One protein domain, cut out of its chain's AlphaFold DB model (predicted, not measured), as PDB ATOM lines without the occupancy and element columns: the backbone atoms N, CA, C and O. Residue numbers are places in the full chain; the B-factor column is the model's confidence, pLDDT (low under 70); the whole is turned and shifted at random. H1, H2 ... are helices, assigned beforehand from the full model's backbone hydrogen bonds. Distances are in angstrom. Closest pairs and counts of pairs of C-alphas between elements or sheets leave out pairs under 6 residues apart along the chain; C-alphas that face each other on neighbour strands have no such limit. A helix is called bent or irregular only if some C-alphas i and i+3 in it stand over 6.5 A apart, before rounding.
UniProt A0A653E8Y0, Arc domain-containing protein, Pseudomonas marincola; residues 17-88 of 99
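AT A GLANCE: This is residues 17 to 88 of the 99 residues of the protein "Arc domain-containing protein" of Pseudomonas marincola (UniProt A0A653E8Y0). The model is an open, strung-out row of helices with no shared core: H1 and H2 make a small corner at one end, H3 carries the chain onward from H2, and the long helix H4 turns off at the far end and packs on no other helix. The packing between helices is confined to H1 and the first part of H2, residues 33 to 37, while residues 41 to 88 stick out freely from that corner. The printed part has 72 residues with four named helices in the order H1, H2, H3, H4 and no named strand, and the class is all helix. The whole is extended, with a radius of gyration of the C-alphas of 19.1 A, and its flat outline spans 48 by 39 by 20 A.

HOW THE PARTS SIT: The printed part begins with H1, residues 17 to 29, which is joined by a tight link of 3 residues to H2, residues 33 to 44. H1 and H2 touch, with 9 pairs of C-alphas within 8 A, and H2 does so with residues 33 to 37 alone. Their closest C-alphas are those of Ala 26 and Glu 36, 5.5 A apart. The lines of H1 and H2 stand about perpendicular, at 89 degrees, and their centres are 11.3 A apart. A tight link of 2 residues leads from H2 to H3, residues 47 to 59. H2 and H3 are close but not clearly touching, with 2 pairs of C-alphas within 8 A, the closest being those of Glu 43 and Ser 49 at 6.7 A. They run the same way at a steep tilt of 48 degrees, and their centres are 20.0 A apart. A short link of 8 residues leads from H3 to H4, residues 68 to 86. H3 and H4 are apart, although they follow each other in the chain. H1 is apart from H3 and from H4, and H2 is apart from H4. In H1, H2 and H4 each O i to N i+4 pair is within hydrogen-bond range, and in H3 8 of 9 such pairs are.

IN THESE COORDINATES: H1 runs from Glu 17 to Thr 29, 18.5 A from first to last C-alpha, and C-alpha 17 is at (101.133, -9.508, 67.056). H2 runs from Leu 33 to Ser 44, 16.6 A from first to last C-alpha. H3 runs from Pro 47 to Leu 59 and is 17.9 A long by the same measure, with C-alpha 47 at (86.700, -13.747, 42.713). H4 runs from Glu 68 to Ser 86; with 19 residues and 26.8 A from first to last C-alpha it is the longest helix. C-alpha 86, its last, is at (61.268, -2.307, 49.713). No helix is bent or irregular.

THE WHOLE: The two C-alphas farthest apart are those of Ser 32 and Lys 69, at 49.1 A, and the first and last printed C-alphas, those of Glu 17 and His 88, are 47.3 A apart. Residues 41 to 88 stand free, of which 41 to 44 belong to H2, 47 to 59 to H3 and 68 to 86 to H4. The printed part has no cut, and there is no long link. The mean pLDDT of the printed part is 75.4, and 30 residues are under 70: residues 48 to 69, residue 71 and residues 82 to 88. By element, the mean pLDDT is 95 in H1, 92 in H2, 57 in H3 and 70 in H4.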
ATOM      1  N   GLU A  17     102.145 -10.529  67.342       95.12
ATOM      2  CA  GLU A  17     101.133  -9.508  67.056       95.12
ATOM      3  C   GLU A  17     100.093 -10.017  66.052       95.12
ATOM      4  O   GLU A  17      98.892  -9.956  66.311       95.12
ATOM      5  N   LEU A  18     100.541 -10.610  64.937       93.31
ATOM      6  CA  LEU A  18      99.634 -11.169  63.932       93.31
ATOM      7  C   LEU A  18      98.786 -12.302  64.516       93.31
ATOM      8  O   LEU A  18      97.589 -12.397  64.238       93.31
ATOM      9  N   ARG A  19      99.391 -13.141  65.362       93.38
ATOM     10  CA  ARG A  19      98.667 -14.204  66.055       93.38
ATOM     11  C   ARG A  19      97.567 -13.645  66.957       93.38
ATOM     12  O   ARG A  19      96.452 -14.154  66.909       93.38
ATOM     13  N   GLN A  20      97.856 -12.607  67.742       95.81
ATOM     14  CA  GLN A  20      96.863 -11.971  68.615       95.81
ATOM     15  C   GLN A  20      95.693 -11.392  67.815       95.81
ATOM     16  O   GLN A  20      94.539 -11.665  68.144       95.81
ATOM     17  N   LEU A  21      95.973 -10.686  66.714       95.50
ATOM     18  CA  LEU A  21      94.934 -10.147  65.830       95.50
ATOM     19  C   LEU A  21      94.026 -11.251  65.267       95.50
ATOM     20  O   LEU A  21      92.801 -11.107  65.239       95.50
ATOM     21  N   LEU A  22      94.611 -12.376  64.849       94.38
ATOM     22  CA  LEU A  22      93.854 -13.527  64.358       94.38
ATOM     23  C   LEU A  22      93.047 -14.210  65.469       94.38
ATOM     24  O   LEU A  22      91.910 -14.607  65.229       94.38
ATOM     25  N   GLU A  23      93.586 -14.323  66.685       94.44
ATOM     26  CA  GLU A  23      92.866 -14.881  67.837       94.44
ATOM     27  C   GLU A  23      91.665 -14.013  68.234       94.44
ATOM     28  O   GLU A  23      90.591 -14.540  68.535       94.44
ATOM     29  N   GLU A  24      91.803 -12.689  68.200       96.31
ATOM     30  CA  GLU A  24      90.686 -11.767  68.419       96.31
ATOM     31  C   GLU A  24      89.630 -11.861  67.314       96.31
ATOM     32  O   GLU A  24      88.434 -11.909  67.613       96.31
ATOM     33  N   SER A  25      90.055 -11.925  66.048       95.31
ATOM     34  CA  SER A  25      89.155 -12.122  64.902       95.31
ATOM     35  C   SER A  25      88.378 -13.432  65.039       95.31
ATOM     36  O   SER A  25      87.149 -13.431  64.980       95.31
ATOM     37  N   ALA A  26      89.074 -14.530  65.346       95.12
ATOM     38  CA  ALA A  26      88.488 -15.855  65.529       95.12
ATOM     39  C   ALA A  26      87.456 -15.887  66.672       95.12
ATOM     40  O   ALA A  26      86.386 -16.485  66.534       95.12
ATOM     41  N   LYS A  27      87.727 -15.189  67.787       94.56
ATOM     42  CA  LYS A  27      86.761 -15.030  68.891       94.56
ATOM     43  C   LYS A  27      85.495 -14.303  68.439       94.56
ATOM     44  O   LYS A  27      84.398 -14.730  68.794       94.56
ATOM     45  N   LYS A  28      85.629 -13.237  67.640       94.81
ATOM     46  CA  LYS A  28      84.488 -12.475  67.100       94.81
ATOM     47  C   LYS A  28      83.655 -13.315  66.129       94.81
ATOM     48  O   LYS A  28      82.430 -13.277  66.197       94.81
ATOM     49  N   THR A  29      84.302 -14.108  65.275       91.50
ATOM     50  CA  THR A  29      83.639 -14.968  64.279       91.50
ATOM     51  C   THR A  29      83.186 -16.321  64.841       91.50
ATOM     52  O   THR A  29      82.547 -17.092  64.127       91.50
ATOM     53  N   LYS A  30      83.473 -16.608  66.122       93.88
ATOM     54  CA  LYS A  30      83.221 -17.895  66.801       93.88
ATOM     55  C   LYS A  30      83.838 -19.091  66.060       93.88
ATOM     56  O   LYS A  30      83.274 -20.186  66.054       93.88
ATOM     57  N   ARG A  31      85.000 -18.888  65.438       90.25
ATOM     58  CA  ARG A  31      85.770 -19.923  64.732       90.25
ATOM     59  C   ARG A  31      87.008 -20.318  65.533       90.25
ATOM     60  O   ARG A  31      87.482 -19.569  66.385       90.25
ATOM     61  N   SER A  32      87.559 -21.500  65.255       93.81
ATOM     62  CA  SER A  32      88.914 -21.815  65.715       93.81
ATOM     63  C   SER A  32      89.925 -20.939  64.972       93.81
ATOM     64  O   SER A  32      89.668 -20.509  63.848       93.81
ATOM     65  N   LEU A  33      91.099 -20.716  65.569       92.12
ATOM     66  CA  LEU A  33      92.166 -19.940  64.932       92.12
ATOM     67  C   LEU A  33      92.505 -20.478  63.530       92.12
ATOM     68  O   LEU A  33      92.641 -19.709  62.587       92.12
ATOM     69  N   ASN A  34      92.583 -21.804  63.377       91.25
ATOM     70  CA  ASN A  34      92.861 -22.428  62.086       91.25
ATOM     71  C   ASN A  34      91.735 -22.190  61.069       91.25
ATOM     72  O   ASN A  34      92.011 -21.880  59.918       91.25
ATOM     73  N   ALA A  35      90.471 -22.296  61.493       90.88
ATOM     74  CA  ALA A  35      89.333 -22.035  60.614       90.88
ATOM     75  C   ALA A  35      89.262 -20.562  60.179       90.88
ATOM     76  O   ALA A  35      88.899 -20.282  59.043       90.88
ATOM     77  N   GLU A  36      89.644 -19.629  61.050       94.56
ATOM     78  CA  GLU A  36      89.733 -18.206  60.713       94.56
ATOM     79  C   GLU A  36      90.865 -17.914  59.716       94.56
ATOM     80  O   GLU A  36      90.668 -17.158  58.768       94.56
ATOM     81  N   ILE A  37      92.034 -18.544  59.890       93.19
ATOM     82  CA  ILE A  37      93.151 -18.426  58.941       93.19
ATOM     83  C   ILE A  37      92.731 -18.937  57.563       93.19
ATOM     84  O   ILE A  37      92.931 -18.244  56.570       93.19
ATOM     85  N   VAL A  38      92.127 -20.127  57.502       91.44
ATOM     86  CA  VAL A  38      91.656 -20.712  56.241       91.44
ATOM     87  C   VAL A  38      90.617 -19.808  55.584       91.44
ATOM     88  O   VAL A  38      90.784 -19.471  54.419       91.44
ATOM     89  N   ALA A  39      89.620 -19.333  56.334       91.88
ATOM     90  CA  ALA A  39      88.582 -18.455  55.798       91.88
ATOM     91  C   ALA A  39      89.158 -17.163  55.191       91.88
ATOM     92  O   ALA A  39      88.745 -16.762  54.110       91.88
ATOM     93  N   ARG A  40      90.144 -16.533  55.846       92.06
ATOM     94  CA  ARG A  40      90.804 -15.326  55.315       92.06
ATOM     95  C   ARG A  40      91.616 -15.601  54.055       92.06
ATOM     96  O   ARG A  40      91.669 -14.757  53.163       92.06
ATOM     97  N   LEU A  41      92.265 -16.761  53.982       92.31
ATOM     98  CA  LEU A  41      92.984 -17.172  52.780       92.31
ATOM     99  C   LEU A  41      91.998 -17.428  51.635       92.31
ATOM    100  O   LEU A  41      92.183 -16.877  50.558       92.31
ATOM    101  N   GLU A  42      90.925 -18.179  51.878       91.50
ATOM    102  CA  GLU A  42      89.857 -18.419  50.898       91.50
ATOM    103  C   GLU A  42      89.231 -17.113  50.402       91.50
ATOM    104  O   GLU A  42      89.065 -16.931  49.198       91.50
ATOM    105  N   GLU A  43      88.950 -16.174  51.307       90.31
ATOM    106  CA  GLU A  43      88.458 -14.838  50.966       90.31
ATOM    107  C   GLU A  43      89.455 -14.081  50.087       90.31
ATOM    108  O   GLU A  43      89.054 -13.483  49.092       90.31
ATOM    109  N   SER A  44      90.754 -14.167  50.389       88.44
ATOM    110  CA  SER A  44      91.808 -13.518  49.600       88.44
ATOM    111  C   SER A  44      91.880 -14.050  48.166       88.44
ATOM    112  O   SER A  44      92.185 -13.282  47.259       88.44
ATOM    113  N   PHE A  45      91.555 -15.328  47.947       86.38
ATOM    114  CA  PHE A  45      91.489 -15.948  46.617       86.38
ATOM    115  C   PHE A  45      90.095 -15.893  45.974       86.38
ATOM    116  O   PHE A  45      89.917 -16.407  44.867       86.38
ATOM    117  N   SER A  46      89.096 -15.317  46.645       86.44
ATOM    118  CA  SER A  46      87.742 -15.263  46.101       86.44
ATOM    119  C   SER A  46      87.681 -14.337  44.876       86.44
ATOM    120  O   SER A  46      88.336 -13.298  44.845       86.44
ATOM    121  N   PRO A  47      86.861 -14.642  43.855       74.69
ATOM    122  CA  PRO A  47      86.700 -13.747  42.713       74.69
ATOM    123  C   PRO A  47      86.248 -12.349  43.136       74.69
ATOM    124  O   PRO A  47      86.638 -11.376  42.515       74.69
ATOM    125  N   GLN A  48      85.476 -12.231  44.221       68.19
ATOM    126  CA  GLN A  48      84.995 -10.942  44.712       68.19
ATOM    127  C   GLN A  48      86.124 -10.068  45.277       68.19
ATOM    128  O   GLN A  48      86.117  -8.864  45.048       68.19
ATOM    129  N   SER A  49      87.107 -10.648  45.977       61.62
ATOM    130  CA  SER A  49      88.283  -9.894  46.433       61.62
ATOM    131  C   SER A  49      89.175  -9.482  45.261       61.62
ATOM    132  O   SER A  49      89.757  -8.400  45.288       61.62
ATOM    133  N   MET A  50      89.238 -10.312  44.218       60.97
ATOM    134  CA  MET A  50      90.015 -10.058  43.005       60.97
ATOM    135  C   MET A  50      89.334  -9.018  42.090       60.97
ATOM    136  O   MET A  50      89.991  -8.134  41.558       60.97
ATOM    137  N   LEU A  51      88.003  -9.031  41.990       58.72
ATOM    138  CA  LEU A  51      87.231  -8.011  41.274       58.72
ATOM    139  C   LEU A  51      87.301  -6.645  41.960       58.72
ATOM    140  O   LEU A  51      87.234  -5.630  41.284       58.72
ATOM    141  N   LEU A  52      87.460  -6.594  43.288       55.31
ATOM    142  CA  LEU A  52      87.628  -5.326  44.003       55.31
ATOM    143  C   LEU A  52      88.989  -4.673  43.753       55.31
ATOM    144  O   LEU A  52      89.060  -3.453  43.830       55.31
ATOM    145  N   VAL A  53      90.050  -5.431  43.446       55.25
ATOM    146  CA  VAL A  53      91.316  -4.814  43.009       55.25
ATOM    147  C   VAL A  53      91.215  -4.290  41.575       55.25
ATOM    148  O   VAL A  53      91.674  -3.178  41.334       55.25
ATOM    149  N   ASP A  54      90.502  -4.986  40.682       51.50
ATOM    150  CA  ASP A  54      90.276  -4.515  39.305       51.50
ATOM    151  C   ASP A  54      89.272  -3.335  39.224       51.50
ATOM    152  O   ASP A  54      89.485  -2.379  38.476       51.50
ATOM    153  N   GLU A  55      88.187  -3.335  40.013       51.19
ATOM    154  CA  GLU A  55      87.213  -2.228  40.050       51.19
ATOM    155  C   GLU A  55      87.700  -1.019  40.862       51.19
ATOM    156  O   GLU A  55      87.383   0.120  40.506       51.19
ATOM    157  N   ALA A  56      88.495  -1.214  41.923       52.56
ATOM    158  CA  ALA A  56      89.089  -0.087  42.646       52.56
ATOM    159  C   ALA A  56      90.095   0.674  41.774       52.56
ATOM    160  O   ALA A  56      90.183   1.897  41.882       52.56
ATOM    161  N   GLU A  57      90.802  -0.009  40.871       52.34
ATOM    162  CA  GLU A  57      91.669   0.641  39.886       52.34
ATOM    163  C   GLU A  57      90.854   1.486  38.884       52.34
ATOM    164  O   GLU A  57      91.283   2.567  38.482       52.34
ATOM    165  N   LEU A  58      89.616   1.082  38.572       52.97
ATOM    166  CA  LEU A  58      88.683   1.845  37.732       52.97
ATOM    167  C   LEU A  58      88.073   3.063  38.455       52.97
ATOM    168  O   LEU A  58      87.911   4.117  37.837       52.97
ATOM    169  N   LEU A  59      87.789   2.951  39.758       51.72
ATOM    170  CA  LEU A  59      87.217   4.027  40.584       51.72
ATOM    171  C   LEU A  59      88.252   5.031  41.120       51.72
ATOM    172  O   LEU A  59      87.886   6.156  41.459       51.72
ATOM    173  N   LEU A  60      89.535   4.659  41.189       55.66
ATOM    174  CA  LEU A  60      90.626   5.540  41.625       55.66
ATOM    175  C   LEU A  60      91.378   6.210  40.469       55.66
ATOM    176  O   LEU A  60      92.343   6.924  40.723       55.66
ATOM    177  N   ASN A  61      90.932   6.049  39.218       52.59
ATOM    178  CA  ASN A  61      91.456   6.811  38.085       52.59
ATOM    179  C   ASN A  61      90.898   8.253  38.097       52.59
ATOM    180  O   ASN A  61      89.746   8.458  37.697       52.59
ATOM    181  N   PRO A  62      91.697   9.290  38.443       53.34
ATOM    182  CA  PRO A  62      91.239  10.686  38.464       53.34
ATOM    183  C   PRO A  62      90.988  11.274  37.061       53.34
ATOM    184  O   PRO A  62      90.624  12.438  36.942       53.34
ATOM    185  N   ASN A  63      91.180  10.482  36.001       55.25
ATOM    186  CA  ASN A  63      90.930  10.861  34.608       55.25
ATOM    187  C   ASN A  63      89.630  10.276  34.033       55.25
ATOM    188  O   ASN A  63      89.373  10.428  32.838       55.25
ATOM    189  N   SER A  64      88.799   9.612  34.842       51.91
ATOM    190  CA  SER A  64      87.455   9.257  34.393       51.91
ATOM    191  C   SER A  64      86.596  10.528  34.367       51.91
ATOM    192  O   SER A  64      86.136  11.042  35.382       51.91
ATOM    193  N   ASN A  65      86.419  11.082  33.169       57.84
ATOM    194  CA  ASN A  65      85.494  12.178  32.887       57.84
ATOM    195  C   ASN A  65      84.049  11.637  32.948       57.84
ATOM    196  O   ASN A  65      83.328  11.650  31.955       57.84
ATOM    197  N   ILE A  66      83.644  11.081  34.093       63.12
ATOM    198  CA  ILE A  66      82.261  10.662  34.317       63.12
ATOM    199  C   ILE A  66      81.455  11.948  34.436       63.12
ATOM    200  O   ILE A  66      81.631  12.736  35.369       63.12
ATOM    201  N   SER A  67      80.588  12.193  33.457       64.19
ATOM    202  CA  SER A  67      79.705  13.353  33.498       64.19
ATOM    203  C   SER A  67      78.783  13.238  34.717       64.19
ATOM    204  O   SER A  67      78.271  12.156  35.006       64.19
ATOM    205  N   GLU A  68      78.481  14.347  35.403       64.56
ATOM    206  CA  GLU A  68      77.511  14.377  36.518       64.56
ATOM    207  C   GLU A  68      76.180  13.687  36.149       64.56
ATOM    208  O   GLU A  68      75.509  13.081  36.989       64.56
ATOM    209  N   LYS A  69      75.817  13.729  34.862       68.25
ATOM    210  CA  LYS A  69      74.637  13.067  34.307       68.25
ATOM    211  C   LYS A  69      74.705  11.538  34.400       68.25
ATOM    212  O   LYS A  69      73.695  10.914  34.717       68.25
ATOM    213  N   GLU A  70      75.867  10.952  34.138       71.38
ATOM    214  CA  GLU A  70      76.094   9.503  34.187       71.38
ATOM    215  C   GLU A  70      76.124   9.015  35.637       71.38
ATOM    216  O   GLU A  70      75.470   8.028  35.971       71.38
ATOM    217  N   PHE A  71      76.756   9.783  36.530       69.25
ATOM    218  CA  PHE A  71      76.753   9.493  37.963       69.25
ATOM    219  C   PHE A  71      75.333   9.513  38.558       69.25
ATOM    220  O   PHE A  71      74.923   8.587  39.257       69.25
ATOM    221  N   ARG A  72      74.531  10.539  38.233       71.25
ATOM    222  CA  ARG A  72      73.132  10.630  38.690       71.25
ATOM    223  C   ARG A  72      72.258   9.501  38.145       71.25
ATOM    224  O   ARG A  72      71.353   9.057  38.853       71.25
ATOM    225  N   ALA A  73      72.503   9.050  36.915       72.88
ATOM    226  CA  ALA A  73      71.766   7.938  36.323       72.88
ATOM    227  C   ALA A  73      72.039   6.627  37.076       72.88
ATOM    228  O   ALA A  73      71.087   5.967  37.491       72.88
ATOM    229  N   ALA A  74      73.309   6.324  37.358       73.75
ATOM    230  CA  ALA A  74      73.699   5.133  38.115       73.75
ATOM    231  C   ALA A  74      73.115   5.128  39.541       73.75
ATOM    232  O   ALA A  74      72.532   4.137  39.982       73.75
ATOM    233  N   VAL A  75      73.176   6.262  40.252       74.25
ATOM    234  CA  VAL A  75      72.577   6.389  41.596       74.25
ATOM    235  C   VAL A  75      71.057   6.202  41.553       74.25
ATOM    236  O   VAL A  75      70.481   5.567  42.439       74.25
ATOM    237  N   LYS A  76      70.391   6.721  40.515       74.19
ATOM    238  CA  LYS A  76      68.944   6.562  40.347       74.19
ATOM    239  C   LYS A  76      68.562   5.097  40.136       74.19
ATOM    240  O   LYS A  76      67.597   4.651  40.752       74.19
ATOM    241  N   GLU A  77      69.313   4.349  39.330       76.38
ATOM    242  CA  GLU A  77      69.063   2.918  39.117       76.38
ATOM    243  C   GLU A  77      69.203   2.109  40.406       76.38
ATOM    244  O   GLU A  77      68.320   1.318  40.737       76.38
ATOM    245  N   ILE A  78      70.249   2.373  41.193       74.94
ATOM    246  CA  ILE A  78      70.455   1.711  42.488       74.94
ATOM    247  C   ILE A  78      69.301   2.033  43.450       74.94
ATOM    248  O   ILE A  78      68.754   1.137  44.097       74.94
ATOM    249  N   CYS A  79      68.879   3.300  43.527       74.00
ATOM    250  CA  CYS A  79      67.744   3.697  44.359       74.00
ATOM    251  C   CYS A  79      66.419   3.084  43.893       74.00
ATOM    252  O   CYS A  79      65.574   2.755  44.728       74.00
ATOM    253  N   ASP A  80      66.202   2.941  42.589       73.19
ATOM    254  CA  ASP A  80      64.968   2.373  42.052       73.19
ATOM    255  C   ASP A  80      64.924   0.847  42.258       73.19
ATOM    256  O   ASP A  80      63.881   0.315  42.652       73.19
ATOM    257  N   ALA A  81      66.065   0.158  42.152       70.00
ATOM    258  CA  ALA A  81      66.202  -1.246  42.544       70.00
ATOM    259  C   ALA A  81      65.952  -1.448  44.052       70.00
ATOM    260  O   ALA A  81      65.208  -2.348  44.449       70.00
ATOM    261  N   ALA A  82      66.484  -0.567  44.906       67.62
ATOM    262  CA  ALA A  82      66.238  -0.611  46.349       67.62
ATOM    263  C   ALA A  82      64.757  -0.369  46.709       67.62
ATOM    264  O   ALA A  82      64.223  -1.002  47.622       67.62
ATOM    265  N   LYS A  83      64.055   0.501  45.968       68.75
ATOM    266  CA  LYS A  83      62.606   0.718  46.136       68.75
ATOM    267  C   LYS A  83      61.783  -0.498  45.715       68.75
ATOM    268  O   LYS A  83      60.788  -0.793  46.369       68.75
ATOM    269  N   LEU A  84      62.190  -1.216  44.668       64.50
ATOM    270  CA  LEU A  84      61.534  -2.461  44.255       64.50
ATOM    271  C   LEU A  84      61.649  -3.548  45.332       64.50
ATOM    272  O   LEU A  84      60.665  -4.226  45.613       64.50
ATOM    273  N   ILE A  85      62.806  -3.649  45.992       64.44
ATOM    274  CA  ILE A  85      63.018  -4.575  47.117       64.44
ATOM    275  C   ILE A  85      62.182  -4.156  48.339       64.44
ATOM    276  O   ILE A  85      61.554  -5.001  48.976       64.44
ATOM    277  N   SER A  86      62.102  -2.854  48.630       61.94
ATOM    278  CA  SER A  86      61.268  -2.307  49.713       61.94
ATOM    279  C   SER A  86      59.766  -2.573  49.506       61.94
ATOM    280  O   SER A  86      59.046  -2.892  50.452       61.94
ATOM    281  N   ASN A  87      59.290  -2.516  48.259       59.19
ATOM    282  CA  ASN A  87      57.877  -2.704  47.914       59.19
ATOM    283  C   ASN A  87      57.418  -4.176  47.871       59.19
ATOM    284  O   ASN A  87      56.221  -4.419  47.729       59.19
ATOM    285  N   HIS A  88      58.328  -5.153  47.988       53.59
ATOM    286  CA  HIS A  88      57.996  -6.584  47.947       53.59
ATOM    287  C   HIS A  88      58.086  -7.296  49.309       53.59
ATOM    288  O   HIS A  88      58.028  -8.522  49.362       53.59
TER     289      HIS A  88